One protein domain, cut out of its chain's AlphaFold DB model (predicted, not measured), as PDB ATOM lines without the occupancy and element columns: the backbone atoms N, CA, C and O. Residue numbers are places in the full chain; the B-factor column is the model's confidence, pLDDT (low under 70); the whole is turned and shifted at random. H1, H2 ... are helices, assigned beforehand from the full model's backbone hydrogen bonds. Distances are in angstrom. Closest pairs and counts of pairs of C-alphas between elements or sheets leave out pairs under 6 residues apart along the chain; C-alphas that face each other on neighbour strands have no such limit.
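What this domain is: This is residues 20 to 62 of the 186 residues of the protein "5-methylcytosine-specific restriction enzyme A" of Bacillus sp. OK048 (UniProt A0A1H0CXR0). There is little regular structure: two short helices, H1 then H2, sit near each other at a slant, joined by a wide loop, residues 39 to 52, while a long unnamed lead-in, residues 20 to 32, runs to H1 from a far end at Phe 20. The printed part has 43 residues, of which 16 are in these named helices, with no named strand; the class is all helix. It is only just compact, close to loose, with a radius of gyration of the C-alphas of 10.8 A and spans of 28 by 20 by 18 A.

How they stand to each other: H1, residues 33 to 38, and H2, residues 53 to 62, are close but not clearly touching; their closest C-alphas, of Leu 36 and Leu 55, are 7.1 A apart. They run opposite ways at a steep tilt of 50 degrees. Every O i to N i+4 pair is within hydrogen-bond range in H1, and 5 of 6 in H2.

Where its parts are: H1 begins at C-alpha 33 (7.855, -35.141, 89.386) and is 8.8 A long. H2, 15.5 A long, ends at C-alpha 62 (6.137, -21.131, 84.631).

The domain as a whole: The C-alphas farthest apart, of Phe 20 and Glu 38, are 29.9 A apart. The link from H1 to H2 is long, and the printed part has no cut. Residues 21 to 24 have pLDDT under 70.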
ATOM      1  N   PHE A  20      24.788 -22.204  73.334       70.62
ATOM      2  CA  PHE A  20      23.719 -22.329  74.312       70.62
ATOM      3  C   PHE A  20      23.859 -21.212  75.344       70.62
ATOM      4  O   PHE A  20      24.958 -20.889  75.799       70.62
ATOM      5  N   ARG A  21      22.736 -20.594  75.688       63.28
ATOM      6  CA  ARG A  21      22.630 -19.641  76.788       63.28
ATOM      7  C   ARG A  21      21.431 -20.069  77.619       63.28
ATOM      8  O   ARG A  21      20.377 -20.337  77.048       63.28
ATOM      9  N   LEU A  22      21.600 -20.121  78.935       67.88
ATOM     10  CA  LEU A  22      20.470 -20.231  79.847       67.88
ATOM     11  C   LEU A  22      19.628 -18.962  79.694       67.88
ATOM     12  O   LEU A  22      20.130 -17.864  79.932       67.88
ATOM     13  N   ILE A  23      18.406 -19.114  79.190       67.25
ATOM     14  CA  ILE A  23      17.485 -17.989  78.993       67.25
ATOM     15  C   ILE A  23      16.745 -17.701  80.294       67.25
ATOM     16  O   ILE A  23      16.593 -16.539  80.642       67.25
ATOM     17  N   ASP A  24      16.316 -18.754  80.987       66.81
ATOM     18  CA  ASP A  24      15.514 -18.662  82.198       66.81
ATOM     19  C   ASP A  24      15.611 -19.979  82.989       66.81
ATOM     20  O   ASP A  24      15.894 -21.035  82.407       66.81
ATOM     21  N   GLN A  25      15.409 -19.913  84.304       76.62
ATOM     22  CA  GLN A  25      15.401 -21.053  85.215       76.62
ATOM     23  C   GLN A  25      14.311 -20.850  86.265       76.62
ATOM     24  O   GLN A  25      14.272 -19.825  86.937       76.62
ATOM     25  N   VAL A  26      13.479 -21.873  86.450       73.62
ATOM     26  CA  VAL A  26      12.398 -21.866  87.435       73.62
ATOM     27  C   VAL A  26      12.579 -23.037  88.389       73.62
ATOM     28  O   VAL A  26      12.887 -24.146  87.953       73.62
ATOM     29  N   ASP A  27      12.375 -22.777  89.676       76.06
ATOM     30  CA  ASP A  27      12.376 -23.770  90.746       76.06
ATOM     31  C   ASP A  27      11.098 -23.581  91.580       76.06
ATOM     32  O   ASP A  27      10.906 -22.537  92.200       76.06
ATOM     33  N   THR A  28      10.168 -24.534  91.492       74.19
ATOM     34  CA  THR A  28       8.859 -24.504  92.170       74.19
ATOM     35  C   THR A  28       8.352 -25.928  92.382       74.19
ATOM     36  O   THR A  28       8.603 -26.826  91.569       74.19
ATOM     37  N   THR A  29       7.606 -26.134  93.466       76.81
ATOM     38  CA  THR A  29       6.997 -27.428  93.816       76.81
ATOM     39  C   THR A  29       5.924 -27.872  92.812       76.81
ATOM     40  O   THR A  29       5.692 -29.071  92.619       76.81
ATOM     41  N   GLU A  30       5.341 -26.922  92.083       80.75
ATOM     42  CA  GLU A  30       4.406 -27.169  90.983       80.75
ATOM     43  C   GLU A  30       5.078 -27.933  89.827       80.75
ATOM     44  O   GLU A  30       4.460 -28.760  89.174       80.75
ATOM     45  N   LEU A  31       6.391 -27.784  89.628       84.44
ATOM     46  CA  LEU A  31       7.157 -28.555  88.640       84.44
ATOM     47  C   LEU A  31       7.771 -29.841  89.224       84.44
ATOM     48  O   LEU A  31       8.723 -30.394  88.664       84.44
ATOM     49  N   SER A  32       7.238 -30.349  90.340       86.31
ATOM     50  CA  SER A  32       7.673 -31.627  90.911       86.31
ATOM     51  C   SER A  32       7.359 -32.812  89.992       86.31
ATOM     52  O   SER A  32       6.445 -32.784  89.169       86.31
ATOM     53  N   LEU A  33       8.084 -33.923  90.170       84.69
ATOM     54  CA  LEU A  33       7.855 -35.141  89.386       84.69
ATOM     55  C   LEU A  33       6.411 -35.670  89.500       84.69
ATOM     56  O   LEU A  33       5.934 -36.298  88.557       84.69
ATOM     57  N   ALA A  34       5.734 -35.441  90.630       85.38
ATOM     58  CA  ALA A  34       4.343 -35.843  90.832       85.38
ATOM     59  C   ALA A  34       3.409 -35.081  89.878       85.38
ATOM     60  O   ALA A  34       2.778 -35.706  89.027       85.38
ATOM     61  N   HIS A  35       3.440 -33.748  89.922       84.12
ATOM     62  CA  HIS A  35       2.645 -32.891  89.036       84.12
ATOM     63  C   HIS A  35       3.012 -33.083  87.559       84.12
ATOM     64  O   HIS A  35       2.150 -33.191  86.689       84.12
ATOM     65  N   LEU A  36       4.300 -33.239  87.245       87.25
ATOM     66  CA  LEU A  36       4.729 -33.508  85.872       87.25
ATOM     67  C   LEU A  36       4.151 -34.826  85.318       87.25
ATOM     68  O   LEU A  36       3.875 -34.917  84.120       87.25
ATOM     69  N   ARG A  37       3.961 -35.851  86.160       86.69
ATOM     70  CA  ARG A  37       3.331 -37.123  85.758       86.69
ATOM     71  C   ARG A  37       1.839 -36.968  85.498       86.69
ATOM     72  O   ARG A  37       1.355 -37.545  84.526       86.69
ATOM     73  N   GLU A  38       1.144 -36.172  86.305       86.69
ATOM     74  CA  GLU A  38      -0.270 -35.828  86.084       86.69
ATOM     75  C   GLU A  38      -0.466 -35.140  84.729       86.69
ATOM     76  O   GLU A  38      -1.397 -35.463  83.998       86.69
ATOM     77  N   HIS A  39       0.490 -34.294  84.335       86.12
ATOM     78  CA  HIS A  39       0.486 -33.589  83.052       86.12
ATOM     79  C   HIS A  39       1.200 -34.331  81.908       86.12
ATOM     80  O   HIS A  39       1.474 -33.746  80.858       86.12
ATOM     81  N   GLY A  40       1.484 -35.630  82.065       83.06
ATOM     82  CA  GLY A  40       1.847 -36.507  80.947       83.06
ATOM     83  C   GLY A  40       3.308 -36.955  80.860       83.06
ATOM     84  O   GLY A  40       3.676 -37.582  79.859       83.06
ATOM     85  N   VAL A  41       4.149 -36.713  81.875       85.62
ATOM     86  CA  VAL A  41       5.452 -37.397  81.970       85.62
ATOM     87  C   VAL A  41       5.229 -38.896  82.163       85.62
ATOM     88  O   VAL A  41       4.644 -39.337  83.149       85.62
ATOM     89  N   LYS A  42       5.757 -39.698  81.233       80.12
ATOM     90  CA  LYS A  42       5.737 -41.164  81.307       80.12
ATOM     91  C   LYS A  42       7.138 -41.708  81.553       80.12
ATOM     92  O   LYS A  42       8.091 -41.319  80.883       80.12
ATOM     93  N   GLY A  43       7.240 -42.669  82.467       79.88
ATOM     94  CA  GLY A  43       8.501 -43.326  82.799       79.88
ATOM     95  C   GLY A  43       9.449 -42.450  83.621       79.88
ATOM     96  O   GLY A  43       9.037 -41.495  84.281       79.88
ATOM     97  N   ASN A  44      10.729 -42.821  83.611       81.06
ATOM     98  CA  ASN A  44      11.777 -42.116  84.342       81.06
ATOM     99  C   ASN A  44      12.477 -41.103  83.432       81.06
ATOM    100  O   ASN A  44      12.847 -41.417  82.299       81.06
ATOM    101  N   ILE A  45      12.706 -39.900  83.953       79.62
ATOM    102  CA  ILE A  45      13.463 -38.855  83.264       79.62
ATOM    103  C   ILE A  45      14.951 -39.164  83.458       79.62
ATOM    104  O   ILE A  45      15.518 -38.880  84.507       79.62
ATOM    105  N   GLN A  46      15.579 -39.794  82.465       78.81
ATOM    106  CA  GLN A  46      17.001 -40.176  82.515       78.81
ATOM    107  C   GLN A  46      17.911 -39.251  81.693       78.81
ATOM    108  O   GLN A  46      19.021 -39.623  81.320       78.81
ATOM    109  N   GLY A  47      17.446 -38.038  81.396       79.56
ATOM    110  CA  GLY A  47      18.214 -37.033  80.669       79.56
ATOM    111  C   GLY A  47      17.329 -35.953  80.045       79.56
ATOM    112  O   GLY A  47      16.116 -35.946  80.271       79.56
ATOM    113  N   PRO A  48      17.919 -35.046  79.246       78.94
ATOM    114  CA  PRO A  48      17.174 -34.022  78.524       78.94
ATOM    115  C   PRO A  48      16.147 -34.663  77.588       78.94
ATOM    116  O   PRO A  48      16.497 -35.464  76.722       78.94
ATOM    117  N   GLN A  49      14.879 -34.296  77.742       77.81
ATOM    118  CA  GLN A  49      13.794 -34.795  76.901       77.81
ATOM    119  C   GLN A  49      13.094 -33.653  76.177       77.81
ATOM    120  O   GLN A  49      12.939 -32.544  76.692       77.81
ATOM    121  N   LYS A  50      12.644 -33.935  74.953       80.69
ATOM    122  CA  LYS A  50      11.799 -33.009  74.210       80.69
ATOM    123  C   LYS A  50      10.389 -33.067  74.784       80.69
ATOM    124  O   LYS A  50       9.708 -34.080  74.662       80.69
ATOM    125  N   VAL A  51       9.943 -31.952  75.344       82.50
ATOM    126  CA  VAL A  51       8.586 -31.814  75.870       82.50
ATOM    127  C   VAL A  51       7.635 -31.366  74.755       82.50
ATOM    128  O   VAL A  51       7.944 -30.438  74.000       82.50
ATOM    129  N   THR A  52       6.478 -32.022  74.623       82.31
ATOM    130  CA  THR A  52       5.456 -31.711  73.605       82.31
ATOM    131  C   THR A  52       4.043 -31.810  74.179       82.31
ATOM    132  O   THR A  52       3.857 -32.427  75.224       82.31
ATOM    133  N   GLY A  53       3.061 -31.212  73.494       84.69
ATOM    134  CA  GLY A  53       1.647 -31.277  73.879       84.69
ATOM    135  C   GLY A  53       1.350 -30.612  75.223       84.69
ATOM    136  O   GLY A  53       1.972 -29.612  75.572       84.69
ATOM    137  N   GLU A  54       0.423 -31.208  75.971       84.31
ATOM    138  CA  GLU A  54      -0.069 -30.704  77.259       84.31
ATOM    139  C   GLU A  54       1.052 -30.473  78.280       84.31
ATOM    140  O   GLU A  54       1.120 -29.405  78.881       84.31
ATOM    141  N   LEU A  55       2.004 -31.405  78.386       84.81
ATOM    142  CA  LEU A  55       3.152 -31.265  79.282       84.81
ATOM    143  C   LEU A  55       3.992 -30.024  78.954       84.81
ATOM    144  O   LEU A  55       4.481 -29.337  79.846       84.81
ATOM    145  N   ARG A  56       4.171 -29.723  77.660       85.06
ATOM    146  CA  ARG A  56       4.898 -28.518  77.239       85.06
ATOM    147  C   ARG A  56       4.119 -27.292  77.674       85.06
ATOM    148  O   ARG A  56       4.713 -26.371  78.215       85.06
ATOM    149  N   ASP A  57       2.823 -27.279  77.398       81.62
ATOM    150  CA  ASP A  57       1.977 -26.122  77.662       81.62
ATOM    151  C   ASP A  57       1.879 -25.834  79.162       81.62
ATOM    152  O   ASP A  57       1.937 -24.667  79.533       81.62
ATOM    153  N   TYR A  58       1.842 -26.877  80.000       84.75
ATOM    154  CA  TYR A  58       1.944 -26.788  81.455       84.75
ATOM    155  C   TYR A  58       3.286 -26.207  81.909       84.75
ATOM    156  O   TYR A  58       3.310 -25.187  82.588       84.75
ATOM    157  N   ILE A  59       4.413 -26.793  81.485       84.38
ATOM    158  CA  ILE A  59       5.745 -26.317  81.890       84.38
ATOM    159  C   ILE A  59       5.959 -24.862  81.454       84.38
ATOM    160  O   ILE A  59       6.486 -24.058  82.216       84.38
ATOM    161  N   MET A  60       5.520 -24.487  80.248       80.25
ATOM    162  CA  MET A  60       5.672 -23.118  79.746       80.25
ATOM    163  C   MET A  60       4.873 -22.077  80.549       80.25
ATOM    164  O   MET A  60       5.235 -20.909  80.480       80.25
ATOM    165  N   LEU A  61       3.866 -22.463  81.352       76.44
ATOM    166  CA  LEU A  61       3.171 -21.537  82.270       76.44
ATOM    167  C   LEU A  61       4.111 -20.874  83.274       76.44
ATOM    168  O   LEU A  61       3.835 -19.775  83.743       76.44
ATOM    169  N   PHE A  62       5.192 -21.564  83.617       79.00
ATOM    170  CA  PHE A  62       6.137 -21.131  84.631       79.00
ATOM    171  C   PHE A  62       7.287 -20.303  84.041       79.00
ATOM    172  O   PHE A  62       7.914 -19.549  84.774       79.00
TER     173      PHE A  62